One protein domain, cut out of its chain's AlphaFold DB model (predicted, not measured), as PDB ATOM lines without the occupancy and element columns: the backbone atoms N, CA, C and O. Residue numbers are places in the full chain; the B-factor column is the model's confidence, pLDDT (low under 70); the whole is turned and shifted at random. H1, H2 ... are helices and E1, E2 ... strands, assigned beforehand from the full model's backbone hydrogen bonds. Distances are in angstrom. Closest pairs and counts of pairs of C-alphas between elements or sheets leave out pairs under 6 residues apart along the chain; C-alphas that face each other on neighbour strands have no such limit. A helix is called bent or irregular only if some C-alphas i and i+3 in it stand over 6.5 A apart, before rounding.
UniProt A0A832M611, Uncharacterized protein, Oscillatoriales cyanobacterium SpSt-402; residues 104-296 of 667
ATOM      1  N   VAL A 104       4.439 -30.429 -13.601       92.75
ATOM      2  CA  VAL A 104       5.893 -30.641 -13.725       92.75
ATOM      3  C   VAL A 104       6.149 -32.106 -14.050       92.75
ATOM      4  O   VAL A 104       5.753 -32.978 -13.279       92.75
ATOM      5  N   GLU A 105       6.806 -32.370 -15.177       93.12
ATOM      6  CA  GLU A 105       7.085 -33.724 -15.664       93.12
ATOM      7  C   GLU A 105       8.450 -34.236 -15.187       93.12
ATOM      8  O   GLU A 105       9.451 -33.516 -15.221       93.12
ATOM      9  N   TYR A 106       8.499 -35.511 -14.810       94.00
ATOM     10  CA  TYR A 106       9.708 -36.217 -14.409       94.00
ATOM     11  C   TYR A 106       9.858 -37.499 -15.220       94.00
ATOM     12  O   TYR A 106       8.970 -38.359 -15.254       94.00
ATOM     13  N   LEU A 107      11.011 -37.633 -15.871       94.94
ATOM     14  CA  LEU A 107      11.366 -38.847 -16.593       94.94
ATOM     15  C   LEU A 107      11.831 -39.942 -15.613       94.94
ATOM     16  O   LEU A 107      12.396 -39.631 -14.560       94.94
ATOM     17  N   PRO A 108      11.664 -41.229 -15.958       95.38
ATOM     18  CA  PRO A 108      12.073 -42.338 -15.103       95.38
ATOM     19  C   PRO A 108      13.576 -42.361 -14.775       95.38
ATOM     20  O   PRO A 108      13.961 -42.913 -13.753       95.38
ATOM     21  N   ASN A 109      14.424 -41.756 -15.614       92.88
ATOM     22  CA  ASN A 109      15.879 -41.692 -15.432       92.88
ATOM     23  C   ASN A 109      16.357 -40.502 -14.576       92.88
ATOM     24  O   ASN A 109      17.557 -40.269 -14.481       92.88
ATOM     25  N   THR A 110      15.444 -39.741 -13.967       89.69
ATOM     26  CA  THR A 110      15.784 -38.591 -13.108       89.69
ATOM     27  C   THR A 110      16.311 -38.990 -11.726       89.69
ATOM     28  O   THR A 110      16.648 -38.119 -10.940       89.69
ATOM     29  N   GLY A 111      16.335 -40.277 -11.370       88.56
ATOM     30  CA  GLY A 111      16.711 -40.727 -10.020       88.56
ATOM     31  C   GLY A 111      15.666 -40.431  -8.932       88.56
ATOM     32  O   GLY A 111      15.887 -40.752  -7.769       88.56
ATOM     33  N   LEU A 112      14.515 -39.845  -9.288       90.44
ATOM     34  CA  LEU A 112      13.379 -39.658  -8.374       90.44
ATOM     35  C   LEU A 112      12.541 -40.929  -8.193       90.44
ATOM     36  O   LEU A 112      11.789 -41.043  -7.225       90.44
ATOM     37  N   LEU A 113      12.640 -41.855  -9.147       94.38
ATOM     38  CA  LEU A 113      11.990 -43.153  -9.088       94.38
ATOM     39  C   LEU A 113      12.995 -44.185  -8.573       94.38
ATOM     40  O   LEU A 113      14.018 -44.440  -9.202       94.38
ATOM     41  N   ASN A 114      12.655 -44.818  -7.458       95.12
ATOM     42  CA  ASN A 114      13.370 -45.955  -6.905       95.12
ATOM     43  C   ASN A 114      12.809 -47.234  -7.519       95.12
ATOM     44  O   ASN A 114      11.627 -47.541  -7.350       95.12
ATOM     45  N   PHE A 115      13.653 -47.985  -8.219       96.12
ATOM     46  CA  PHE A 115      13.262 -49.227  -8.878       96.12
ATOM     47  C   PHE A 115      13.738 -50.452  -8.099       96.12
ATOM     48  O   PHE A 115      14.888 -50.546  -7.676       96.12
ATOM     49  N   GLU A 116      12.856 -51.433  -7.976       96.12
ATOM     50  CA  GLU A 116      13.134 -52.747  -7.410       96.12
ATOM     51  C   GLU A 116      12.628 -53.838  -8.360       96.12
ATOM     52  O   GLU A 116      11.596 -53.646  -9.007       96.12
ATOM     53  N   PRO A 117      13.287 -55.005  -8.449       95.19
ATOM     54  CA  PRO A 117      14.494 -55.406  -7.712       95.19
ATOM     55  C   PRO A 117      15.816 -54.905  -8.316       95.19
ATOM     56  O   PRO A 117      16.875 -55.145  -7.743       95.19
ATOM     57  N   ASN A 118      15.778 -54.256  -9.480       95.50
ATOM     58  CA  ASN A 118      16.948 -53.664 -10.119       95.50
ATOM     59  C   ASN A 118      16.600 -52.304 -10.729       95.50
ATOM     60  O   ASN A 118      15.458 -52.077 -11.116       95.50
ATOM     61  N   ASP A 119      17.609 -51.453 -10.883       94.75
ATOM     62  CA  ASP A 119      17.486 -50.171 -11.573       94.75
ATOM     63  C   ASP A 119      17.663 -50.355 -13.099       94.75
ATOM     64  O   ASP A 119      18.656 -50.967 -13.520       94.75
ATOM     65  N   PRO A 120      16.718 -49.891 -13.948       94.94
ATOM     66  CA  PRO A 120      16.861 -49.923 -15.404       94.94
ATOM     67  C   PRO A 120      17.957 -48.998 -15.959       94.94
ATOM     68  O   PRO A 120      18.398 -49.237 -17.088       94.94
ATOM     69  N   TYR A 121      18.372 -47.968 -15.216       93.81
ATOM     70  CA  TYR A 121      19.329 -46.931 -15.634       93.81
ATOM     71  C   TYR A 121      20.679 -47.015 -14.921       93.81
ATOM     72  O   TYR A 121      21.682 -46.541 -15.453       93.81
ATOM     73  N   GLY A 122      20.710 -47.628 -13.740       87.69
ATOM     74  CA  GLY A 122      21.940 -47.877 -13.002       87.69
ATOM     75  C   GLY A 122      22.857 -48.901 -13.679       87.69
ATOM     76  O   GLY A 122      22.544 -49.491 -14.719       87.69
ATOM     77  N   ASN A 123      24.008 -49.162 -13.048       73.88
ATOM     78  CA  ASN A 123      24.862 -50.292 -13.411       73.88
ATOM     79  C   ASN A 123      24.071 -51.581 -13.185       73.88
ATOM     80  O   ASN A 123      24.049 -52.111 -12.073       73.88
ATOM     81  N   GLN A 124      23.403 -52.060 -14.237       72.12
ATOM     82  CA  GLN A 124      22.657 -53.305 -14.188       72.12
ATOM     83  C   GLN A 124      23.580 -54.379 -13.630       72.12
ATOM     84  O   GLN A 124      24.668 -54.613 -14.166       72.12
ATOM     85  N   ALA A 125      23.165 -54.986 -12.516       70.50
ATOM     86  CA  ALA A 125      23.914 -56.073 -11.923       70.50
ATOM     87  C   ALA A 125      24.209 -57.105 -13.016       70.50
ATOM     88  O   ALA A 125      23.349 -57.416 -13.845       70.50
ATOM     89  N   ALA A 126      25.447 -57.605 -13.033       78.56
ATOM     90  CA  ALA A 126      25.865 -58.598 -14.018       78.56
ATOM     91  C   ALA A 126      24.990 -59.865 -13.958       78.56
ATOM     92  O   ALA A 126      24.853 -60.557 -14.966       78.56
ATOM     93  N   ASP A 127      24.376 -60.122 -12.798       91.19
ATOM     94  CA  ASP A 127      23.496 -61.251 -12.543       91.19
ATOM     95  C   ASP A 127      22.056 -60.782 -12.256       91.19
ATOM     96  O   ASP A 127      21.867 -59.821 -11.501       91.19
ATOM     97  N   PRO A 128      21.032 -61.463 -12.813       93.31
ATOM     98  CA  PRO A 128      19.638 -61.151 -12.534       93.31
ATOM     99  C   PRO A 128      19.281 -61.409 -11.061       93.31
ATOM    100  O   PRO A 128      19.828 -62.335 -10.449       93.31
ATOM    101  N   PRO A 129      18.336 -60.642 -10.481       93.12
ATOM    102  CA  PRO A 129      17.892 -60.851  -9.106       93.12
ATOM    103  C   PRO A 129      17.373 -62.281  -8.864       93.12
ATOM    104  O   PRO A 129      16.822 -62.897  -9.783       93.12
ATOM    105  N   PRO A 130      17.496 -62.831  -7.640       92.06
ATOM    106  CA  PRO A 130      17.049 -64.188  -7.334       92.06
ATOM    107  C   PRO A 130      15.616 -64.480  -7.808       92.06
ATOM    108  O   PRO A 130      14.687 -63.711  -7.568       92.06
ATOM    109  N   GLY A 131      15.431 -65.603  -8.500       89.44
ATOM    110  CA  GLY A 131      14.142 -66.012  -9.068       89.44
ATOM    111  C   GLY A 131      13.867 -65.483 -10.481       89.44
ATOM    112  O   GLY A 131      13.094 -66.115 -11.205       89.44
ATOM    113  N   TYR A 132      14.528 -64.406 -10.912       92.12
ATOM    114  CA  TYR A 132      14.419 -63.884 -12.272       92.12
ATOM    115  C   TYR A 132      15.399 -64.571 -13.235       92.12
ATOM    116  O   TYR A 132      16.516 -64.934 -12.868       92.12
ATOM    117  N   LEU A 133      14.977 -64.759 -14.490       92.00
ATOM    118  CA  LEU A 133      15.817 -65.298 -15.570       92.00
ATOM    119  C   LEU A 133      16.747 -64.237 -16.170       92.00
ATOM    120  O   LEU A 133      17.852 -64.553 -16.605       92.00
ATOM    121  N   ILE A 134      16.261 -63.000 -16.225       92.75
ATOM    122  CA  ILE A 134      16.935 -61.797 -16.722       92.75
ATOM    123  C   ILE A 134      16.431 -60.602 -15.909       92.75
ATOM    124  O   ILE A 134      15.394 -60.708 -15.254       92.75
ATOM    125  N   ASN A 135      17.142 -59.475 -15.959       94.00
ATOM    126  CA  ASN A 135      16.749 -58.270 -15.229       94.00
ATOM    127  C   ASN A 135      15.302 -57.866 -15.571       94.00
ATOM    128  O   ASN A 135      14.991 -57.689 -16.757       94.00
ATOM    129  N   PRO A 136      14.408 -57.752 -14.570       94.50
ATOM    130  CA  PRO A 136      13.028 -57.368 -14.816       94.50
ATOM    131  C   PRO A 136      12.894 -55.946 -15.333       94.50
ATOM    132  O   PRO A 136      12.103 -55.739 -16.246       94.50
ATOM    133  N   TRP A 137      13.657 -54.990 -14.808       95.69
ATOM    134  CA  TRP A 137      13.683 -53.635 -15.350       95.69
ATOM    135  C   TRP A 137      14.789 -53.476 -16.385       95.69
ATOM    136  O   TRP A 137      15.923 -53.909 -16.162       95.69
ATOM    137  N   TYR A 138      14.473 -52.818 -17.495       94.12
ATOM    138  CA  TYR A 138      15.442 -52.413 -18.505       94.12
ATOM    139  C   TYR A 138      15.092 -51.042 -19.082       94.12
ATOM    140  O   TYR A 138      13.928 -50.652 -19.143       94.12
ATOM    141  N   SER A 139      16.117 -50.329 -19.532       91.69
ATOM    142  CA  SER A 139      15.989 -49.168 -20.407       91.69
ATOM    143  C   SER A 139      16.587 -49.510 -21.771       91.69
ATOM    144  O   SER A 139      17.420 -50.412 -21.884       91.69
ATOM    145  N   ASN A 140      16.143 -48.815 -22.818       73.50
ATOM    146  CA  ASN A 140      16.776 -48.831 -24.141       73.50
ATOM    147  C   ASN A 140      17.122 -50.235 -24.711       73.50
ATOM    148  O   ASN A 140      18.295 -50.583 -24.886       73.50
ATOM    149  N   PRO A 141      16.118 -51.069 -25.021       70.88
ATOM    150  CA  PRO A 141      16.359 -52.343 -25.702       70.88
ATOM    151  C   PRO A 141      17.074 -52.136 -27.047       70.88
ATOM    152  O   PRO A 141      16.711 -51.255 -27.823       70.88
ATOM    153  N   THR A 142      18.026 -53.016 -27.385       71.88
ATOM    154  CA  THR A 142      18.735 -53.009 -28.686       71.88
ATOM    155  C   THR A 142      17.781 -52.964 -29.884       71.88
ATOM    156  O   THR A 142      18.112 -52.423 -30.936       71.88
ATOM    157  N   ILE A 143      16.597 -53.559 -29.724       71.88
ATOM    158  CA  ILE A 143      15.484 -53.474 -30.665       71.88
ATOM    159  C   ILE A 143      14.260 -53.034 -29.852       71.88
ATOM    160  O   ILE A 143      13.667 -53.880 -29.176       71.88
ATOM    161  N   PRO A 144      13.896 -51.739 -29.857       74.88
ATOM    162  CA  PRO A 144      12.742 -51.272 -29.110       74.88
ATOM    163  C   PRO A 144      11.443 -51.860 -29.646       74.88
ATOM    164  O   PRO A 144      11.234 -51.874 -30.864       74.88
ATOM    165  N   PRO A 145      10.556 -52.353 -28.755       80.62
ATOM    166  CA  PRO A 145       9.173 -52.588 -29.122       80.62
ATOM    167  C   PRO A 145       8.571 -51.314 -29.723       80.62
ATOM    168  O   PRO A 145       8.998 -50.199 -29.418       80.62
ATOM    169  N   ILE A 146       7.583 -51.480 -30.601       76.56
ATOM    170  CA  ILE A 146       6.960 -50.355 -31.304       76.56
ATOM    171  C   ILE A 146       6.454 -49.330 -30.283       76.56
ATOM    172  O   ILE A 146       5.648 -49.657 -29.419       76.56
ATOM    173  N   GLY A 147       6.942 -48.095 -30.420       79.25
ATOM    174  CA  GLY A 147       6.576 -46.949 -29.595       79.25
ATOM    175  C   GLY A 147       7.186 -46.903 -28.200       79.25
ATOM    176  O   GLY A 147       6.781 -46.035 -27.438       79.25
ATOM    177  N   VAL A 148       8.154 -47.766 -27.883       87.38
ATOM    178  CA  VAL A 148       9.051 -47.607 -26.728       87.38
ATOM    179  C   VAL A 148      10.179 -46.648 -27.108       87.38
ATOM    180  O   VAL A 148      10.782 -46.795 -28.175       87.38
ATOM    181  N   ILE A 149      10.477 -45.678 -26.246       86.19
ATOM    182  CA  ILE A 149      11.591 -44.734 -26.408       86.19
ATOM    183  C   ILE A 149      12.720 -45.043 -25.410       86.19
ATOM    184  O   ILE A 149      12.483 -45.700 -24.397       86.19
ATOM    185  N   PRO A 150      13.968 -44.596 -25.661       86.94
ATOM    186  CA  PRO A 150      15.117 -44.956 -24.822       86.94
ATOM    187  C   PRO A 150      15.011 -44.556 -23.343       86.94
ATOM    188  O   PRO A 150      15.676 -45.168 -22.512       86.94
ATOM    189  N   THR A 151      14.198 -43.545 -23.025       90.06
ATOM    190  CA  THR A 151      13.964 -43.031 -21.664       90.06
ATOM    191  C   THR A 151      12.820 -43.731 -20.929       90.06
ATOM    192  O   THR A 151      12.509 -43.342 -19.807       90.06
ATOM    193  N   ASP A 152      12.160 -44.714 -21.549       94.69
ATOM    194  CA  ASP A 152      11.119 -45.492 -20.883       94.69
ATOM    195  C   ASP A 152      11.753 -46.529 -19.938       94.69
ATOM    196  O   ASP A 152      12.677 -47.259 -20.318       94.69
ATOM    197  N   ALA A 153      11.218 -46.641 -18.720       96.06
ATOM    198  CA  ALA A 153      11.556 -47.724 -17.799       96.06
ATOM    199  C   ALA A 153      10.627 -48.903 -18.079       96.06
ATOM    200  O   ALA A 153       9.442 -48.858 -17.749       96.06
ATOM    201  N   MET A 154      11.149 -49.951 -18.707       95.81
ATOM    202  CA  MET A 154      10.348 -51.060 -19.215       95.81
ATOM    203  C   MET A 154      10.492 -52.307 -18.344       95.81
ATOM    204  O   MET A 154      11.581 -52.628 -17.867       95.81
ATOM    205  N   VAL A 155       9.398 -53.055 -18.199       94.94
ATOM    206  CA  VAL A 155       9.389 -54.376 -17.563       94.94
ATOM    207  C   VAL A 155       9.541 -55.458 -18.625       94.94
ATOM    208  O   VAL A 155       8.811 -55.500 -19.618       94.94
ATOM    209  N   ASN A 156      10.526 -56.333 -18.442       91.44
ATOM    210  CA  ASN A 156      10.862 -57.370 -19.399       91.44
ATOM    211  C   ASN A 156       9.891 -58.545 -19.291       91.44
ATOM    212  O   ASN A 156       9.825 -59.235 -18.272       91.44
ATOM    213  N   THR A 157       9.181 -58.803 -20.385       86.38
ATOM    214  CA  THR A 157       8.157 -59.846 -20.476       86.38
ATOM    215  C   THR A 157       8.709 -61.252 -20.234       86.38
ATOM    216  O   THR A 157       7.993 -62.142 -19.777       86.38
ATOM    217  N   LEU A 158      10.011 -61.446 -20.470       86.94
ATOM    218  CA  LEU A 158      10.715 -62.719 -20.334       86.94
ATOM    219  C   LEU A 158      11.442 -62.874 -18.990       86.94
ATOM    220  O   LEU A 158      12.142 -63.868 -18.790       86.94
ATOM    221  N   ALA A 159      11.314 -61.913 -18.068       87.94
ATOM    222  CA  ALA A 159      12.066 -61.936 -16.812       87.94
ATOM    223  C   ALA A 159      11.671 -63.094 -15.887       87.94
ATOM    224  O   ALA A 159      12.480 -63.528 -15.068       87.94
ATOM    225  N   VAL A 160      10.451 -63.616 -16.016       84.12
ATOM    226  CA  VAL A 160       9.889 -64.591 -15.078       84.12
ATOM    227  C   VAL A 160       9.697 -65.960 -15.729       84.12
ATOM    228  O   VAL A 160       9.043 -66.091 -16.760       84.12
ATOM    229  N   ALA A 161      10.213 -67.009 -15.078       79.56
ATOM    230  CA  ALA A 161       9.847 -68.390 -15.380       79.56
ATOM    231  C   ALA A 161       8.567 -68.783 -14.625       79.56
ATOM    232  O   ALA A 161       8.486 -68.605 -13.409       79.56
ATOM    233  N   PHE A 162       7.604 -69.404 -15.316       73.50
ATOM    234  CA  PHE A 162       6.329 -69.854 -14.733       73.50
ATOM    235  C   PHE A 162       6.469 -70.723 -13.477       73.50
ATOM    236  O   PHE A 162       5.597 -70.706 -12.613       73.50
ATOM    237  N   GLU A 163       7.543 -71.497 -13.366       82.19
ATOM    238  CA  GLU A 163       7.734 -72.430 -12.254       82.19
ATOM    239  C   GLU A 163       8.213 -71.733 -10.963       82.19
ATOM    240  O   GLU A 163       8.089 -72.311  -9.885       82.19
ATOM    241  N   ASN A 164       8.672 -70.473 -11.042       79.00
ATOM    242  CA  ASN A 164       9.420 -69.800  -9.969       79.00
ATOM    243  C   ASN A 164       8.697 -68.596  -9.336       79.00
ATOM    244  O   ASN A 164       9.314 -67.831  -8.595       79.00
ATOM    245  N   TRP A 165       7.396 -68.401  -9.575       82.38
ATOM    246  CA  TRP A 165       6.659 -67.240  -9.034       82.38
ATOM    247  C   TRP A 165       6.731 -67.121  -7.509       82.38
ATOM    248  O   TRP A 165       6.876 -66.021  -6.979       82.38
ATOM    249  N   GLY A 166       6.648 -68.252  -6.804       84.38
ATOM    250  CA  GLY A 166       6.767 -68.270  -5.345       84.38
ATOM    251  C   GLY A 166       8.130 -67.771  -4.865       84.38
ATOM    252  O   GLY A 166       8.200 -67.037  -3.880       84.38
ATOM    253  N   ASP A 167       9.197 -68.111  -5.589       83.69
ATOM    254  CA  ASP A 167      10.559 -67.683  -5.270       83.69
ATOM    255  C   ASP A 167      10.761 -66.199  -5.583       83.69
ATOM    256  O   ASP A 167      11.296 -65.480  -4.748       83.69
ATOM    257  N   ILE A 168      10.253 -65.711  -6.718       84.38
ATOM    258  CA  ILE A 168      10.321 -64.286  -7.076       84.38
ATOM    259  C   ILE A 168       9.641 -63.429  -6.012       84.38
ATOM    260  O   ILE A 168      10.270 -62.545  -5.436       84.38
ATOM    261  N   ILE A 169       8.378 -63.736  -5.699       86.62
ATOM    262  CA  ILE A 169       7.592 -62.955  -4.738       86.62
ATOM    263  C   ILE A 169       8.236 -62.984  -3.346       86.62
ATOM    264  O   ILE A 169       8.182 -61.989  -2.630       86.62
ATOM    265  N   SER A 170       8.835 -64.111  -2.948       88.19
ATOM    266  CA  SER A 170       9.408 -64.259  -1.605       88.19
ATOM    267  C   SER A 170      10.835 -63.730  -1.455       88.19
ATOM    268  O   SER A 170      11.197 -63.344  -0.344       88.19
ATOM    269  N   GLN A 171      11.641 -63.726  -2.520       90.56
ATOM    270  CA  GLN A 171      13.067 -63.386  -2.445       90.56
ATOM    271  C   GLN A 171      13.381 -61.995  -2.990       90.56
ATOM    272  O   GLN A 171      14.147 -61.270  -2.360       90.56
ATOM    273  N   SER A 172      12.801 -61.628  -4.133       91.38
ATOM    274  CA  SER A 172      13.160 -60.399  -4.859       91.38
ATOM    275  C   SER A 172      12.019 -59.389  -4.950       91.38
ATOM    276  O   SER A 172      12.265 -58.220  -5.213       91.38
ATOM    277  N   GLY A 173      10.776 -59.816  -4.719       93.75
ATOM    278  CA  GLY A 173       9.601 -58.990  -4.973       93.75
ATOM    279  C   GLY A 173       9.256 -58.917  -6.463       93.75
ATOM    280  O   GLY A 173       9.885 -59.564  -7.295       93.75
ATOM    281  N   LEU A 174       8.198 -58.169  -6.781       95.56
ATOM    282  CA  LEU A 174       7.768 -57.894  -8.156       95.56
ATOM    283  C   LEU A 174       8.398 -56.586  -8.653       95.56
ATOM    284  O   LEU A 174       8.782 -55.767  -7.818       95.56
ATOM    285  N   PRO A 175       8.478 -56.350  -9.979       96.56
ATOM    286  CA  PRO A 175       9.031 -55.111 -10.500       96.56
ATOM    287  C   PRO A 175       8.182 -53.939 -10.015       96.56
ATOM    288  O   PRO A 175       6.989 -53.851 -10.322       96.56
ATOM    289  N   ARG A 176       8.799 -53.067  -9.227       97.25
ATOM    290  CA  ARG A 176       8.153 -51.943  -8.563       97.25
ATOM    291  C   ARG A 176       8.977 -50.685  -8.772       97.25
ATOM    292  O   ARG A 176      10.190 -50.721  -8.607       97.25
ATOM    293  N   ALA A 177       8.311 -49.595  -9.121       97.75
ATOM    294  CA  ALA A 177       8.876 -48.257  -9.064       97.75
ATOM    295  C   ALA A 177       8.167 -47.477  -7.956       97.75
ATOM    296  O   ALA A 177       6.938 -47.515  -7.869       97.75
ATOM    297  N   ARG A 178       8.926 -46.779  -7.118       97.69
ATOM    298  CA  ARG A 178       8.406 -45.917  -6.058       97.69
ATOM    299  C   ARG A 178       8.930 -44.506  -6.240       97.69
ATOM    300  O   ARG A 178      10.115 -44.332  -6.486       97.69
ATOM    301  N   PHE A 179       8.083 -43.505  -6.056       95.81
ATOM    302  CA  PHE A 179       8.526 -42.114  -5.965       95.81
ATOM    303  C   PHE A 179       7.825 -41.394  -4.816       95.81
ATOM    304  O   PHE A 179       6.720 -41.766  -4.407       95.81
ATOM    305  N   TYR A 180       8.491 -40.362  -4.304       96.50
ATOM    306  CA  TYR A 180       8.059 -39.572  -3.157       96.50
ATOM    307  C   TYR A 180       7.725 -38.141  -3.588       96.50
ATOM    308  O   TYR A 180       8.366 -37.566  -4.469       96.50
ATOM    309  N   PHE A 181       6.718 -37.545  -2.960       96.12
ATOM    310  CA  PHE A 181       6.309 -36.160  -3.197       96.12
ATOM    311  C   PHE A 181       5.706 -35.567  -1.921       96.12
ATOM    312  O   PHE A 181       5.223 -36.300  -1.063       96.12
ATOM    313  N   ASP A 182       5.761 -34.249  -1.772       96.50
ATOM    314  CA  ASP A 182       5.134 -33.518  -0.670       96.50
ATOM    315  C   ASP A 182       4.037 -32.612  -1.224       96.50
ATOM    316  O   ASP A 182       4.225 -31.956  -2.251       96.50
ATOM    317  N   GLY A 183       2.896 -32.592  -0.541       96.50
ATOM    318  CA  GLY A 183       1.765 -31.724  -0.845       96.50
ATOM    319  C   GLY A 183       0.544 -32.423  -1.438       96.50
ATOM    320  O   GLY A 183       0.537 -33.620  -1.709       96.50
ATOM    321  N   ALA A 184      -0.521 -31.635  -1.598       96.94
ATOM    322  CA  ALA A 184      -1.782 -32.068  -2.191       96.94
ATOM    323  C   ALA A 184      -1.839 -31.639  -3.662       96.94
ATOM    324  O   ALA A 184      -1.439 -30.525  -4.007       96.94
ATOM    325  N   GLY A 185      -2.365 -32.499  -4.523       96.38
ATOM    326  CA  GLY A 185      -2.420 -32.256  -5.960       96.38
ATOM    327  C   GLY A 185      -2.830 -33.501  -6.724       96.38
ATOM    328  O   GLY A 185      -3.353 -34.457  -6.152       96.38
ATOM    329  N   GLU A 186      -2.585 -33.484  -8.019       97.06
ATOM    330  CA  GLU A 186      -2.838 -34.597  -8.915       97.06
ATOM    331  C   GLU A 186      -1.518 -35.152  -9.445       97.06
ATOM    332  O   GLU A 186      -0.579 -34.411  -9.739       97.06
ATOM    333  N   VAL A 187      -1.433 -36.477  -9.516       96.88
ATOM    334  CA  VAL A 187      -0.295 -37.193 -10.080       96.88
ATOM    335  C   VAL A 187      -0.749 -37.906 -11.341       96.88
ATOM    336  O   VAL A 187      -1.613 -38.781 -11.277       96.88
ATOM    337  N   GLU A 188      -0.144 -37.564 -12.471       97.06
ATOM    338  CA  GLU A 188      -0.353 -38.258 -13.739       97.06
ATOM    339  C   GLU A 188       0.780 -39.257 -13.961       97.06
ATOM    340  O   GLU A 188       1.959 -38.922 -13.863       97.06
ATOM    341  N   ILE A 189       0.442 -40.501 -14.280       97.19
ATOM    342  CA  ILE A 189       1.423 -41.535 -14.612       97.19
ATOM    343  C   ILE A 189       1.163 -41.971 -16.044       97.19
ATOM    344  O   ILE A 189       0.130 -42.583 -16.330       97.19
ATOM    345  N   GLU A 190       2.101 -41.676 -16.942       96.44
ATOM    346  CA  GLU A 190       2.051 -42.176 -18.310       96.44
ATOM    347  C   GLU A 190       2.747 -43.538 -18.382       96.44
ATOM    348  O   GLU A 190       3.973 -43.655 -18.283       96.44
ATOM    349  N   LEU A 191       1.942 -44.578 -18.559       97.12
ATOM    350  CA  LEU A 191       2.378 -45.957 -18.710       97.12
ATOM    351  C   LEU A 191       2.562 -46.298 -20.182       97.12
ATOM    352  O   LEU A 191       1.766 -45.888 -21.019       97.12
ATOM    353  N   VAL A 192       3.573 -47.104 -20.488       94.56
ATOM    354  CA  VAL A 192       3.826 -47.656 -21.820       94.56
ATOM    355  C   VAL A 192       3.128 -49.006 -21.941       94.56
ATOM    356  O   VAL A 192       3.418 -49.942 -21.195       94.56
ATOM    357  N   ASN A 193       2.220 -49.107 -22.901       93.56
ATOM    358  CA  ASN A 193       1.499 -50.314 -23.258       93.56
ATOM    359  C   ASN A 193       2.314 -51.126 -24.272       93.56
ATOM    360  O   ASN A 193       2.809 -50.588 -25.263       93.56
ATOM    361  N   VAL A 194       2.423 -52.436 -24.069       89.88
ATOM    362  CA  VAL A 194       3.156 -53.341 -24.970       89.88
ATOM    363  C   VAL A 194       2.301 -54.530 -25.381       89.88
ATOM    364  O   VAL A 194       1.300 -54.864 -24.748       89.88
ATOM    365  N   ILE A 195       2.701 -55.193 -26.464       86.12
ATOM    366  CA  ILE A 195       2.136 -56.491 -26.845       86.12
ATOM    367  C   ILE A 195       2.405 -57.475 -25.699       86.12
ATOM    368  O   ILE A 195       3.550 -57.588 -25.263       86.12
ATOM    369  N   GLN A 196       1.363 -58.161 -25.219       85.69
ATOM    370  CA  GLN A 196       1.413 -58.980 -23.998       85.69
ATOM    371  C   GLN A 196       1.805 -58.205 -22.728       85.69
ATOM    372  O   GLN A 196       2.502 -58.733 -21.858       85.69
ATOM    373  N   GLY A 197       1.384 -56.947 -22.613       90.81
ATOM    374  CA  GLY A 197       1.539 -56.190 -21.374       90.81
ATOM    375  C   GLY A 197       0.842 -56.855 -20.183       90.81
ATOM    376  O   GLY A 197      -0.079 -57.659 -20.334       90.81
ATOM    377  N   GLY A 198       1.323 -56.541 -18.984       93.38
ATOM    378  CA  GLY A 198       0.749 -57.041 -17.740       93.38
ATOM    379  C   GLY A 198      -0.314 -56.110 -17.161       93.38
ATOM    380  O   GLY A 198      -0.875 -55.236 -17.830       93.38
ATOM    381  N   LEU A 199      -0.553 -56.279 -15.865       95.62
ATOM    382  CA  LEU A 199      -1.329 -55.347 -15.055       95.62
ATOM    383  C   LEU A 199      -0.367 -54.436 -14.294       95.62
ATOM    384  O   LEU A 199       0.620 -54.900 -13.735       95.62
ATOM    385  N   CYS A 200      -0.677 -53.153 -14.216       97.25
ATOM    386  CA  CYS A 200       0.029 -52.190 -13.392       97.25
ATOM    387  C   CYS A 200      -0.839 -51.845 -12.177       97.25
ATOM    388  O   CYS A 200      -1.947 -51.324 -12.315       97.25
ATOM    389  N   LEU A 201      -0.348 -52.173 -10.987       97.81
ATOM    390  CA  LEU A 201      -0.964 -51.868  -9.703       97.81
ATOM    391  C   LEU A 201      -0.373 -50.566  -9.168       97.81
ATOM    392  O   LEU A 201       0.815 -50.524  -8.862       97.81
ATOM    393  N   ILE A 202      -1.195 -49.531  -9.029       98.19
ATOM    394  CA  ILE A 202      -0.761 -48.233  -8.512       98.19
ATOM    395  C   ILE A 202      -1.402 -47.983  -7.151       98.19
ATOM    396  O   ILE A 202      -2.630 -48.027  -7.036       98.19
ATOM    397  N   THR A 203      -0.598 -47.729  -6.121       98.06
ATOM    398  CA  THR A 203      -1.064 -47.461  -4.749       98.06
ATOM    399  C   THR A 203      -0.419 -46.210  -4.176       98.06
ATOM    400  O   THR A 203       0.770 -45.996  -4.378       98.06
ATOM    401  N   VAL A 204      -1.187 -45.431  -3.416       97.94
ATOM    402  CA  VAL A 204      -0.725 -44.257  -2.664       97.94
ATOM    403  C   VAL A 204      -0.539 -44.650  -1.195       97.94
ATOM    404  O   VAL A 204      -1.431 -45.274  -0.610       97.94
ATOM    405  N   ASP A 205       0.598 -44.297  -0.600       97.38
ATOM    406  CA  ASP A 205       0.933 -44.481   0.823       97.38
ATOM    407  C   ASP A 205       0.760 -45.919   1.348       97.38
ATOM    408  O   ASP A 205       0.243 -46.137   2.449       97.38
ATOM    409  N   ASP A 206       1.109 -46.925   0.536       96.44
ATOM    410  CA  ASP A 206       0.892 -48.353   0.835       96.44
ATOM    411  C   ASP A 206      -0.574 -48.693   1.206       96.44
ATOM    412  O   ASP A 206      -0.861 -49.725   1.825       96.44
ATOM    413  N   ASN A 207      -1.534 -47.829   0.859       95.31
ATOM    414  CA  ASN A 207      -2.928 -47.987   1.246       95.31
ATOM    415  C   ASN A 207      -3.688 -48.787   0.179       95.31
ATOM    416  O   ASN A 207      -4.021 -48.237  -0.876       95.31
ATOM    417  N   PRO A 208      -4.099 -50.039   0.458       93.00
ATOM    418  CA  PRO A 208      -4.765 -50.886  -0.528       93.00
ATOM    419  C   PRO A 208      -6.132 -50.348  -0.982       93.00
ATOM    420  O   PRO A 208      -6.663 -50.818  -1.986       93.00
ATOM    421  N   LEU A 209      -6.721 -49.369  -0.286       95.25
ATOM    422  CA  LEU A 209      -7.972 -48.725  -0.707       95.25
ATOM    423  C   LEU A 209      -7.772 -47.673  -1.806       95.25
ATOM    424  O   LEU A 209      -8.739 -47.307  -2.473       95.25
ATOM    425  N   THR A 210      -6.544 -47.188  -1.996       95.00
ATOM    426  CA  THR A 210      -6.193 -46.231  -3.061       95.00
ATOM    427  C   THR A 210      -5.839 -46.925  -4.373       95.00
ATOM    428  O   THR A 210      -5.743 -46.268  -5.405       95.00
ATOM    429  N   THR A 211      -5.720 -48.254  -4.341       97.06
ATOM    430  CA  THR A 211      -5.314 -49.093  -5.463       97.06
ATOM    431  C   THR A 211      -6.049 -48.762  -6.763       97.06
ATOM    432  O   THR A 211      -7.287 -48.720  -6.818       97.06
ATOM    433  N   ARG A 212      -5.278 -48.599  -7.836       97.38
ATOM    434  CA  ARG A 212      -5.726 -48.598  -9.230       97.38
ATOM    435  C   ARG A 212      -5.060 -49.757  -9.959       97.38
ATOM    436  O   ARG A 212      -3.889 -50.035  -9.732       97.38
ATOM    437  N   ILE A 213      -5.820 -50.445 -10.803       97.25
ATOM    438  CA  ILE A 213      -5.295 -51.490 -11.684       97.25
ATOM    439  C   ILE A 213      -5.462 -50.978 -13.104       97.25
ATOM    440  O   ILE A 213      -6.582 -50.672 -13.513       97.25
ATOM    441  N   VAL A 214      -4.352 -50.877 -13.823       96.50
ATOM    442  CA  VAL A 214      -4.299 -50.402 -15.204       96.50
ATOM    443  C   VAL A 214      -3.767 -51.531 -16.069       96.50
ATOM    444  O   VAL A 214      -2.754 -52.143 -15.738       96.50
ATOM    445  N   GLU A 215      -4.457 -51.855 -17.156       95.31
ATOM    446  CA  GLU A 215      -3.957 -52.845 -18.110       95.31
ATOM    447  C   GLU A 215      -2.960 -52.171 -19.052       95.31
ATOM    448  O   GLU A 215      -3.268 -51.140 -19.644       95.31
ATOM    449  N   THR A 216      -1.773 -52.759 -19.191       94.31
ATOM    450  CA  THR A 216      -0.707 -52.252 -20.079       94.31
ATOM    451  C   THR A 216      -0.601 -53.064 -21.368       94.31
ATOM    452  O   THR A 216       0.389 -52.998 -22.096       94.31
ATOM    453  N   GLU A 217      -1.613 -53.878 -21.654       91.19
ATOM    454  CA  GLU A 217      -1.673 -54.702 -22.849       91.19
ATOM    455  C   GLU A 217      -2.173 -53.886 -24.042       91.19
ATOM    456  O   GLU A 217      -3.267 -53.327 -24.024       91.19
ATOM    457  N   LEU A 218      -1.365 -53.836 -25.101       85.19
ATOM    458  CA  LEU A 218      -1.738 -53.182 -26.354       85.19
ATOM    459  C   LEU A 218      -2.655 -54.064 -27.214       85.19
ATOM    460  O   LEU A 218      -3.580 -53.569 -27.852       85.19
ATOM    461  N   ALA A 219      -2.353 -55.361 -27.271       79.94
ATOM    462  CA  ALA A 219      -3.090 -56.363 -28.030       79.94
ATOM    463  C   ALA A 219      -2.767 -57.768 -27.508       79.94
ATOM    464  O   ALA A 219      -1.615 -58.040 -27.145       79.94
ATOM    465  N   ASP A 220      -3.766 -58.648 -27.568       74.06
ATOM    466  CA  ASP A 220      -3.637 -60.059 -27.216       74.06
ATOM    467  C   ASP A 220      -3.071 -60.877 -28.398       74.06
ATOM    468  O   ASP A 220      -3.299 -60.569 -29.577       74.06
ATOM    469  N   ILE A 221      -2.309 -61.938 -28.117       73.56
ATOM    470  CA  ILE A 221      -1.681 -62.781 -29.151       73.56
ATOM    471  C   ILE A 221      -2.697 -63.431 -30.098       73.56
ATOM    472  O   ILE A 221      -2.430 -63.446 -31.306       73.56
ATOM    473  N   PRO A 222      -3.825 -64.000 -29.633       76.69
ATOM    474  CA  PRO A 222      -4.815 -64.598 -30.521       76.69
ATOM    475  C   PRO A 222      -5.336 -63.598 -31.554       76.69
ATOM    476  O   PRO A 222      -5.495 -63.958 -32.725       76.69
ATOM    477  N   ASP A 223      -5.498 -62.332 -31.162       71.94
ATOM    478  CA  ASP A 223      -5.890 -61.258 -32.070       71.94
ATOM    479  C   ASP A 223      -4.785 -60.987 -33.097       71.94
ATOM    480  O   ASP A 223      -5.060 -60.946 -34.304       71.94
ATOM    481  N   LEU A 224      -3.523 -60.932 -32.657       72.38
ATOM    482  CA  LEU A 224      -2.348 -60.780 -33.527       72.38
ATOM    483  C   LEU A 224      -2.128 -61.962 -34.480       72.38
ATOM    484  O   LEU A 224      -1.551 -61.784 -35.548       72.38
ATOM    485  N   MET A 225      -2.581 -63.171 -34.151       72.56
ATOM    486  CA  MET A 225      -2.443 -64.328 -35.045       72.56
ATOM    487  C   MET A 225      -3.415 -64.296 -36.229       72.56
ATOM    488  O   MET A 225      -3.262 -65.059 -37.191       72.56
ATOM    489  N   THR A 226      -4.403 -63.402 -36.214       77.12
ATOM    490  CA  THR A 226      -5.252 -63.169 -37.381       77.12
ATOM    491  C   THR A 226      -4.582 -62.170 -38.330       77.12
ATOM    492  O   THR A 226      -4.089 -61.126 -37.915       77.12
ATOM    493  N   ILE A 227      -4.600 -62.436 -39.645       66.81
ATOM    494  CA  ILE A 227      -4.106 -61.478 -40.663       66.81
ATOM    495  C   ILE A 227      -4.803 -60.112 -40.509       66.81
ATOM    496  O   ILE A 227      -4.202 -59.074 -40.768       66.81
ATOM    497  N   GLY A 228      -6.066 -60.120 -40.065       67.62
ATOM    498  CA  GLY A 228      -6.822 -58.916 -39.735       67.62
ATOM    499  C   GLY A 228      -6.279 -58.166 -38.520       67.62
ATOM    500  O   GLY A 228      -6.261 -56.946 -38.565       67.62
ATOM    501  N   GLY A 229      -5.794 -58.856 -37.488       61.62
ATOM    502  CA  GLY A 229      -5.166 -58.243 -36.318       61.62
ATOM    503  C   GLY A 229      -3.807 -57.632 -36.634       61.62
ATOM    504  O   GLY A 229      -3.592 -56.475 -36.303       61.62
ATOM    505  N   ILE A 230      -2.938 -58.322 -37.384       63.91
ATOM    506  CA  ILE A 230      -1.651 -57.745 -37.832       63.91
ATOM    507  C   ILE A 230      -1.883 -56.501 -38.698       63.91
ATOM    508  O   ILE A 230      -1.214 -55.482 -38.536       63.91
ATOM    509  N   LEU A 231      -2.840 -56.568 -39.630       59.06
ATOM    510  CA  LEU A 231      -3.153 -55.429 -40.487       59.06
ATOM    511  C   LEU A 231      -3.895 -54.324 -39.736       59.06
ATOM    512  O   LEU A 231      -3.609 -53.170 -40.002       59.06
ATOM    513  N   GLY A 232      -4.800 -54.635 -38.810       59.91
ATOM    514  CA  GLY A 232      -5.479 -53.640 -37.973       59.91
ATOM    515  C   GLY A 232      -4.484 -52.875 -37.109       59.91
ATOM    516  O   GLY A 232      -4.503 -51.649 -37.087       59.91
ATOM    517  N   VAL A 233      -3.518 -53.601 -36.544       59.91
ATOM    518  CA  VAL A 233      -2.379 -53.043 -35.821       59.91
ATOM    519  C   VAL A 233      -1.607 -52.042 -36.689       59.91
ATOM    520  O   VAL A 233      -1.381 -50.903 -36.302       59.91
ATOM    521  N   ILE A 234      -1.250 -52.419 -37.913       58.34
ATOM    522  CA  ILE A 234      -0.461 -51.550 -38.797       58.34
ATOM    523  C   ILE A 234      -1.294 -50.389 -39.385       58.34
ATOM    524  O   ILE A 234      -0.762 -49.306 -39.624       58.34
ATOM    525  N   VAL A 235      -2.584 -50.604 -39.658       53.72
ATOM    526  CA  VAL A 235      -3.436 -49.687 -40.438       53.72
ATOM    527  C   VAL A 235      -4.104 -48.619 -39.576       53.72
ATOM    528  O   VAL A 235      -4.288 -47.504 -40.071       53.72
ATOM    529  N   ASP A 236      -4.443 -48.906 -38.317       54.09
ATOM    530  CA  ASP A 236      -5.184 -47.939 -37.501       54.09
ATOM    531  C   ASP A 236      -4.324 -46.763 -37.023       54.09
ATOM    532  O   ASP A 236      -4.883 -45.738 -36.637       54.09
ATOM    533  N   GLY A 237      -2.988 -46.831 -37.136       46.59
ATOM    534  CA  GLY A 237      -2.089 -45.669 -36.998       46.59
ATOM    535  C   GLY A 237      -2.227 -44.888 -35.681       46.59
ATOM    536  O   GLY A 237      -1.761 -43.755 -35.586       46.59
ATOM    537  N   LEU A 238      -2.894 -45.486 -34.695       45.81
ATOM    538  CA  LEU A 238      -3.344 -44.919 -33.428       45.81
ATOM    539  C   LEU A 238      -3.078 -45.935 -32.325       45.81
ATOM    540  O   LEU A 238      -3.936 -46.239 -31.502       45.81
ATOM    541  N   PHE A 239      -1.860 -46.464 -32.281       52.75
ATOM    542  CA  PHE A 239      -1.378 -46.877 -30.982       52.75
ATOM    543  C   PHE A 239      -1.069 -45.602 -30.227       52.75
ATOM    544  O   PHE A 239       0.009 -45.026 -30.349       52.75
ATOM    545  N   THR A 240      -2.023 -45.149 -29.425       55.47
ATOM    546  CA  THR A 240      -1.639 -44.657 -28.110       55.47
ATOM    547  C   THR A 240      -0.915 -45.818 -27.433       55.47
ATOM    548  O   THR A 240      -1.515 -46.686 -26.804       55.47
ATOM    549  N   VAL A 241       0.400 -45.875 -27.681       80.62
ATOM    550  CA  VAL A 241       1.342 -46.805 -27.041       80.62
ATOM    551  C   VAL A 241       1.452 -46.471 -25.560       80.62
ATOM    552  O   VAL A 241       2.078 -47.197 -24.811       80.62
ATOM    553  N   THR A 242       0.813 -45.396 -25.117       91.50
ATOM    554  CA  THR A 242       0.743 -45.021 -23.727       91.50
ATOM    555  C   THR A 242      -0.684 -44.896 -23.229       91.50
ATOM    556  O   THR A 242      -1.625 -44.664 -23.993       91.50
ATOM    557  N   SER A 243      -0.844 -45.095 -21.929       93.12
ATOM    558  CA  SER A 243      -2.051 -44.786 -21.176       93.12
ATOM    559  C   SER A 243      -1.681 -43.840 -20.039       93.12
ATOM    560  O   SER A 243      -0.654 -44.024 -19.394       93.12
ATOM    561  N   VAL A 244      -2.496 -42.813 -19.801       94.94
ATOM    562  CA  VAL A 244      -2.302 -41.884 -18.678       94.94
ATOM    563  C   VAL A 244      -3.269 -42.268 -17.567       94.94
ATOM    564  O   VAL A 244      -4.450 -42.509 -17.820       94.94
ATOM    565  N   THR A 245      -2.755 -42.383 -16.346       96.56
ATOM    566  CA  THR A 245      -3.556 -42.627 -15.144       96.56
ATOM    567  C   THR A 245      -3.396 -41.471 -14.173       96.56
ATOM    568  O   THR A 245      -2.294 -41.215 -13.699       96.56
ATOM    569  N   GLU A 246      -4.512 -40.823 -13.865       96.56
ATOM    570  CA  GLU A 246      -4.608 -39.671 -12.969       96.56
ATOM    571  C   GLU A 246      -4.957 -40.116 -11.540       96.56
ATOM    572  O   GLU A 246      -5.859 -40.941 -11.315       96.56
ATOM    573  N   ILE A 247      -4.233 -39.586 -10.555       96.94
ATOM    574  CA  ILE A 247      -4.404 -39.893  -9.132       96.94
ATOM    575  C   ILE A 247      -4.476 -38.593  -8.336       96.94
ATOM    576  O   ILE A 247      -3.482 -37.901  -8.155       96.94
ATOM    577  N   GLU A 248      -5.655 -38.302  -7.791       97.12
ATOM    578  CA  GLU A 248      -5.875 -37.141  -6.930       97.12
ATOM    579  C   GLU A 248      -5.476 -37.442  -5.472       97.12
ATOM    580  O   GLU A 248      -5.988 -38.374  -4.837       97.12
ATOM    581  N   VAL A 249      -4.582 -36.621  -4.920       97.31
ATOM    582  CA  VAL A 249      -4.086 -36.671  -3.540       97.31
ATOM    583  C   VAL A 249      -4.581 -35.434  -2.799       97.31
ATOM    584  O   VAL A 249      -4.091 -34.322  -2.968       97.31
ATOM    585  N   LEU A 250      -5.601 -35.630  -1.963       96.62
ATOM    586  CA  LEU A 250      -6.337 -34.536  -1.317       96.62
ATOM    587  C   LEU A 250      -5.698 -34.020  -0.022       96.62
ATOM    588  O   LEU A 250      -6.106 -32.981   0.503       96.62
ATOM    589  N   THR A 251      -4.777 -34.781   0.561       96.88
ATOM    590  CA  THR A 251      -4.153 -34.447   1.842       96.88
ATOM    591  C   THR A 251      -2.802 -33.786   1.613       96.88
ATOM    592  O   THR A 251      -2.069 -34.238   0.749       96.88
ATOM    593  N   PRO A 252      -2.454 -32.731   2.366       95.94
ATOM    594  CA  PRO A 252      -1.094 -32.214   2.356       95.94
ATOM    595  C   PRO A 252      -0.173 -33.115   3.189       95.94
ATOM    596  O   PRO A 252      -0.606 -33.684   4.200       95.94
ATOM    597  N   GLY A 253       1.108 -33.143   2.832       95.31
ATOM    598  CA  GLY A 253       2.161 -33.865   3.541       95.31
ATOM    599  C   GLY A 253       2.988 -34.747   2.613       95.31
ATOM    600  O   GLY A 253       2.755 -34.786   1.408       95.31
ATOM    601  N   LEU A 254       3.955 -35.456   3.200       96.56
ATOM    602  CA  LEU A 254       4.798 -36.400   2.477       96.56
ATOM    603  C   LEU A 254       3.990 -37.647   2.109       96.56
ATOM    604  O   LEU A 254       3.441 -38.315   2.990       96.56
ATOM    605  N   HIS A 255       3.993 -37.962   0.824       97.62
ATOM    606  CA  HIS A 255       3.305 -39.078   0.206       97.62
ATOM    607  C   HIS A 255       4.267 -39.898  -0.652       97.62
ATOM    608  O   HIS A 255       5.331 -39.427  -1.071       97.62
ATOM    609  N   HIS A 256       3.876 -41.135  -0.946       97.12
ATOM    610  CA  HIS A 256       4.550 -41.947  -1.954       97.12
ATOM    611  C   HIS A 256       3.554 -42.692  -2.826       97.12
ATOM    612  O   HIS A 256       2.461 -43.055  -2.386       97.12
ATOM    613  N   ILE A 257       3.948 -42.946  -4.068       97.75
ATOM    614  CA  ILE A 257       3.215 -43.828  -4.974       97.75
ATOM    615  C   ILE A 257       4.104 -45.004  -5.347       97.75
ATOM    616  O   ILE A 257       5.259 -44.833  -5.730       97.75
ATOM    617  N   ASP A 258       3.529 -46.199  -5.257       98.12
ATOM    618  CA  ASP A 258       4.099 -47.429  -5.790       98.12
ATOM    619  C   ASP A 258       3.408 -47.809  -7.091       98.12
ATOM    620  O   ASP A 258       2.183 -47.916  -7.139       98.12
ATOM    621  N   ILE A 259       4.206 -48.088  -8.115       98.12
ATOM    622  CA  ILE A 259       3.797 -48.618  -9.412       98.12
ATOM    623  C   ILE A 259       4.371 -50.034  -9.513       98.12
ATOM    624  O   ILE A 259       5.562 -50.213  -9.759       98.12
ATOM    625  N   THR A 260       3.543 -51.052  -9.283       97.75
ATOM    626  CA  THR A 260       3.962 -52.463  -9.276       97.75
ATOM    627  C   THR A 260       3.401 -53.203 -10.481       97.75
ATOM    628  O   THR A 260       2.187 -53.276 -10.664       97.75
ATOM    629  N   PHE A 261       4.269 -53.815 -11.281       96.75
ATOM    630  CA  PHE A 261       3.860 -54.598 -12.443       96.75
ATOM    631  C   PHE A 261       3.583 -56.052 -12.052       96.75
ATOM    632  O   PHE A 261       4.422 -56.749 -11.478       96.75
ATOM    633  N   LEU A 262       2.382 -56.516 -12.380       94.50
ATOM    634  CA  LEU A 262       1.881 -57.858 -12.125       94.50
ATOM    635  C   LEU A 262       1.690 -58.602 -13.453       94.50
ATOM    636  O   LEU A 262       1.282 -58.001 -14.451       94.50
ATOM    637  N   PRO A 263       1.903 -59.925 -13.479       91.62
ATOM    638  CA  PRO A 263       1.483 -60.725 -14.617       91.62
ATOM    639  C   PRO A 263      -0.046 -60.717 -14.748       91.62
ATOM    640  O   PRO A 263      -0.778 -60.916 -13.776       91.62
ATOM    641  N   LYS A 264      -0.530 -60.558 -15.975       89.62
ATOM    642  CA  LYS A 264      -1.884 -60.909 -16.381       89.62
ATOM    643  C   LYS A 264      -1.908 -62.413 -16.651       89.62
ATOM    644  O   LYS A 264      -1.214 -62.912 -17.534       89.62
ATOM    645  N   LEU A 265      -2.668 -63.137 -15.832       84.44
ATOM    646  CA  LEU A 265      -2.909 -64.565 -16.004       84.44
ATOM    647  C   LEU A 265      -4.222 -64.744 -16.760       84.44
ATOM    648  O   LEU A 265      -5.292 -64.507 -16.200       84.44
ATOM    649  N   ASP A 266      -4.125 -65.151 -18.019       81.12
ATOM    650  CA  ASP A 266      -5.266 -65.537 -18.844       81.12
ATOM    651  C   ASP A 266      -5.500 -67.070 -18.778       81.12
ATOM    652  O   ASP A 266      -4.588 -67.856 -18.493       81.12
ATOM    653  N   GLU A 267      -6.750 -67.496 -18.995       76.25
ATOM    654  CA  GLU A 267      -7.165 -68.904 -19.053       76.25
ATOM    655  C   GLU A 267      -6.407 -69.708 -20.131       76.25
ATOM    656  O   GLU A 267      -6.190 -70.912 -19.949       76.25
ATOM    657  N   GLU A 268      -5.943 -69.073 -21.212       75.69
ATOM    658  CA  GLU A 268      -5.146 -69.692 -22.281       75.69
ATOM    659  C   GLU A 268      -3.651 -69.832 -21.941       75.69
ATOM    660  O   GLU A 268      -2.867 -70.327 -22.753       75.69
ATOM    661  N   SER A 269      -3.256 -69.535 -20.697       57.38
ATOM    662  CA  SER A 269      -1.886 -69.717 -20.184       57.38
ATOM    663  C   SER A 269      -0.830 -68.834 -20.857       57.38
ATOM    664  O   SER A 269       0.371 -69.083 -20.698       57.38
ATOM    665  N   LEU A 270      -1.246 -67.791 -21.579       60.59
ATOM    666  CA  LEU A 270      -0.353 -66.734 -22.029       60.59
ATOM    667  C   LEU A 270      -0.180 -65.736 -20.885       60.59
ATOM    668  O   LEU A 270      -1.130 -65.140 -20.386       60.59
ATOM    669  N   LEU A 271       1.059 -65.605 -20.417       66.19
ATOM    670  CA  LEU A 271       1.398 -64.658 -19.369       66.19
ATOM    671  C   LEU A 271       1.670 -63.311 -20.024       66.19
ATOM    672  O   LEU A 271       2.720 -63.122 -20.639       66.19
ATOM    673  N   GLY A 272       0.712 -62.397 -19.903       75.06
ATOM    674  CA  GLY A 272       0.969 -60.990 -20.170       75.06
ATOM    675  C   GLY A 272       1.831 -60.457 -19.036       75.06
ATOM    676  O   GLY A 272       1.393 -60.403 -17.893       75.06
ATOM    677  N   PHE A 273       3.082 -60.122 -19.293       82.00
ATOM    678  CA  PHE A 273       3.961 -59.510 -18.303       82.00
ATOM    679  C   PHE A 273       4.787 -58.490 -19.041       82.00
ATOM    680  O   PHE A 273       5.319 -58.813 -20.089       82.00
ATOM    681  N   GLY A 274       4.853 -57.265 -18.545       86.38
ATOM    682  CA  GLY A 274       5.487 -56.174 -19.268       86.38
ATOM    683  C   GLY A 274       4.693 -54.889 -19.158       86.38
ATOM    684  O   GLY A 274       3.760 -54.790 -18.365       86.38
ATOM    685  N   GLY A 275       5.098 -53.929 -19.976       94.38
ATOM    686  CA  GLY A 275       4.687 -52.537 -19.912       94.38
ATOM    687  C   GLY A 275       5.869 -51.677 -19.483       94.38
ATOM    688  O   GLY A 275       7.004 -52.157 -19.418       94.38
ATOM    689  N   GLY A 276       5.622 -50.411 -19.199       95.88
ATOM    690  CA  GLY A 276       6.657 -49.530 -18.681       95.88
ATOM    691  C   GLY A 276       6.112 -48.217 -18.166       95.88
ATOM    692  O   GLY A 276       4.906 -47.984 -18.176       95.88
ATOM    693  N   ILE A 277       7.018 -47.363 -17.718       97.50
ATOM    694  CA  ILE A 277       6.735 -46.005 -17.266       97.50
ATOM    695  C   ILE A 277       7.458 -45.067 -18.224       97.50
ATOM    696  O   ILE A 277       8.668 -45.202 -18.411       97.50
ATOM    697  N   ARG A 278       6.720 -44.135 -18.830       95.56
ATOM    698  CA  ARG A 278       7.277 -43.096 -19.702       95.56
ATOM    699  C   ARG A 278       7.623 -41.835 -18.935       95.56
ATOM    700  O   ARG A 278       8.689 -41.269 -19.144       95.56
ATOM    701  N   ARG A 279       6.708 -41.386 -18.078       95.38
ATOM    702  CA  ARG A 279       6.876 -40.205 -17.225       95.38
ATOM    703  C   ARG A 279       5.874 -40.209 -16.079       95.38
ATOM    704  O   ARG A 279       4.848 -40.890 -16.138       95.38
ATOM    705  N   VAL A 280       6.197 -39.425 -15.062       96.38
ATOM    706  CA  VAL A 280       5.313 -39.077 -13.949       96.38
ATOM    707  C   VAL A 280       5.214 -37.557 -13.903       96.38
ATOM    708  O   VAL A 280       6.242 -36.885 -13.935       96.38
ATOM    709  N   SER A 281       4.004 -37.015 -13.823       96.00
ATOM    710  CA  SER A 281       3.766 -35.574 -13.759       96.00
ATOM    711  C   SER A 281       3.077 -35.202 -12.452       96.00
ATOM    712  O   SER A 281       2.174 -35.902 -11.996       96.00
ATOM    713  N   PHE A 282       3.489 -34.086 -11.852       95.50
ATOM    714  CA  PHE A 282       2.856 -33.514 -10.662       95.50
ATOM    715  C   PHE A 282       2.113 -32.240 -11.032       95.50
ATOM    716  O   PHE A 282       2.731 -31.255 -11.435       95.50
ATOM    717  N   CYS A 283       0.794 -32.272 -10.892       95.06
ATOM    718  CA  CYS A 283      -0.126 -31.224 -11.292       95.06
ATOM    719  C   CYS A 283      -0.733 -30.569 -10.049       95.06
ATOM    720  O   CYS A 283      -1.436 -31.196  -9.254       95.06
ATOM    721  N   GLY A 284      -0.454 -29.284  -9.862       92.38
ATOM    722  CA  GLY A 284      -0.970 -28.505  -8.741       92.38
ATOM    723  C   GLY A 284       0.102 -27.627  -8.095       92.38
ATOM    724  O   GLY A 284       1.284 -27.951  -8.134       92.38
ATOM    725  N   PRO A 285      -0.289 -26.495  -7.489       91.12
ATOM    726  CA  PRO A 285       0.668 -25.530  -6.950       91.12
ATOM    727  C   PRO A 285       1.382 -26.011  -5.679       91.12
ATOM    728  O   PRO A 285       2.450 -25.493  -5.357       91.12
ATOM    729  N   ASP A 286       0.783 -26.960  -4.957       92.69
ATOM    730  CA  ASP A 286       1.267 -27.412  -3.654       92.69
ATOM    731  C   ASP A 286       2.036 -28.739  -3.729       92.69
ATOM    732  O   ASP A 286       2.674 -29.094  -2.744       92.69
ATOM    733  N   ILE A 287       1.997 -29.458  -4.860       94.12
ATOM    734  CA  ILE A 287       2.655 -30.761  -5.029       94.12
ATOM    735  C   ILE A 287       4.073 -30.601  -5.589       94.12
ATOM    736  O   ILE A 287       4.292 -29.933  -6.600       94.12
ATOM    737  N   GLN A 288       5.056 -31.210  -4.929       93.19
ATOM    738  CA  GLN A 288       6.463 -31.154  -5.329       93.19
ATOM    739  C   GLN A 288       7.133 -32.516  -5.158       93.19
ATOM    740  O   GLN A 288       6.898 -33.208  -4.171       93.19
ATOM    741  N   ALA A 289       7.998 -32.889  -6.104       91.12
ATOM    742  CA  ALA A 289       8.820 -34.089  -5.983       91.12
ATOM    743  C   ALA A 289       9.719 -33.999  -4.742       91.12
ATOM    744  O   ALA A 289      10.275 -32.936  -4.455       91.12
ATOM    745  N   THR A 290       9.903 -35.106  -4.024       89.94
ATOM    746  CA  THR A 290      10.827 -35.171  -2.882       89.94
ATOM    747  C   THR A 290      11.658 -36.448  -2.919       89.94
ATOM    748  O   THR A 290      11.274 -37.436  -3.537       89.94
ATOM    749  N   CYS A 291      12.818 -36.433  -2.262       82.12
ATOM    750  CA  CYS A 291      13.643 -37.624  -2.076       82.12
ATOM    751  C   CYS A 291      13.144 -38.439  -0.869       82.12
ATOM    752  O   CYS A 291      12.650 -37.876   0.113       82.12
ATOM    753  N   GLU A 292      13.322 -39.760  -0.917       71.19
ATOM    754  CA  GLU A 292      12.904 -40.704   0.126       71.19
ATOM    755  C   GLU A 292      13.335 -40.283   1.548       71.19
ATOM    756  O   GLU A 292      14.497 -39.993   1.829       71.19
ATOM    757  N   GLY A 293      12.380 -40.254   2.486       55.88
ATOM    758  CA  GLY A 293      12.654 -40.117   3.923       55.88
ATOM    759  C   GLY A 293      13.157 -38.750   4.405       55.88
ATOM    760  O   GLY A 293      13.595 -38.651   5.552       55.88
ATOM    761  N   GLY A 294      13.116 -37.700   3.578       42.53
ATOM    762  CA  GLY A 294      13.648 -36.378   3.946       42.53
ATOM    763  C   GLY A 294      15.177 -36.340   4.078       42.53
ATOM    764  O   GLY A 294      15.729 -35.342   4.541       42.53
ATOM    765  N   PHE A 295      15.862 -37.408   3.661       39.59
ATOM    766  CA  PHE A 295      17.309 -37.457   3.509       39.59
ATOM    767  C   PHE A 295      17.613 -37.436   2.010       39.59
ATOM    768  O   PHE A 295      17.314 -38.384   1.293       39.59
ATOM    769  N   MET A 296      18.175 -36.329   1.521       41.84
ATOM    770  CA  MET A 296      18.615 -36.239   0.129       41.84
ATOM    771  C   MET A 296      19.745 -37.244  -0.113       41.84
ATOM    772  O   MET A 296      20.812 -37.119   0.490       41.84
TER     773      MET A 296
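This is residues 104 to 296 of the 667 residues of an uncharacterized protein of Oscillatoriales cyanobacterium SpSt-402 (UniProt A0A832M611). Two strongly twisted sheets, E2 E4 E6 E7 E9 E11 and E1 E3 E5 E8 E10, lie face to face as a sandwich, their strands closely aligned. H2 and H3 lie far out beyond one end of it, H1 lies off both sheets, and the long loop 117 to 152 pairs with E3 through residues 137 to 138. The 193 printed residues hold three named helices and eleven named strands, in the order E1 E2 E3 H1 E4 E5 E6 E7 H2 H3 E8 E9 E10 E11; both sheets are antiparallel and branched. The class is mixed, with 87 residues, under half, in named elements. The whole is compact, with a radius of gyration of the C-alphas of 17.0 A and spans of 51 by 39 by 33 A.

Start at E4, residues 176 to 182: on one side are E2, residues 113 to 116, with N 114 and O 178 2.8 A apart, and E11, residues 288 to 290, with N 182 to O 288 at 2.9 A. On the other side is E9, residues 254 to 262, antiparallel at 163 degrees, with N 177 to O 259 at 2.9 A. E6, residues 199 to 204, neighbours E9, with N 201 to O 260 at 2.8 A, and forms a hairpin with E7, residues 212 to 215, with N 200 to O 214 at 2.8 A. In the second sheet, look at E10, residues 275 to 283, which bends by 51 degrees at residue 278. E1, residues 104 to 106, with N 104 to O 282 at 2.9 A, and E3, residues 153 to 155, with N 153 to O 277 at 2.9 A, lie on one side of it. E5, residues 185 to 192, lies on the other, with N 188 to O 281 at 2.9 A; its further neighbour is E8, residues 242 to 249, with N 187 to O 247 at 2.8 A. The facing parts of the sheets are 9.2 A apart, centre to centre. E3 with E10, E4 with E9, E5 with E8 and E6 with E7 make a jelly roll, one long hairpin wound over both sheets. H1, residues 162 to 171, H2, residues 221 to 224, and H3, residues 227 to 235, are not on either sheet. H2 and H3 only just touch, only at the corner, with 3 pairs of C-alphas within 8 A; the closest are Asp 223 and Gly 229, 5.3 A. In H3 every O i to N i+4 pair is within hydrogen-bond range, in H1 4 of 6; H2 is too short for one.

Find C-alpha 104, where E1 begins, at (5.893, -30.641, -13.725). E9 runs 26.1 A from C-alpha 254 at (4.798, -36.400, 2.477); E10 spans 23.5 A, E5 23.0 A, E8 22.4 A and E4 20.3 A. H1, 15.4 A long, is irregular: C-alphas 163 and 166 are 8.1 A apart. E11 ends at C-alpha 290, (10.827, -35.171, -2.882).

The C-alphas farthest apart, Ile 227 and Phe 295, are 54.7 A apart. The printed part has no cut; the long links are E2 to E3, 36 residues, and E9 to E10, 12 residues. Look for pLDDT under 70 at residues 227 to 240, 269 to 271 and 293 to 296; the mean of the printed part is 86.6.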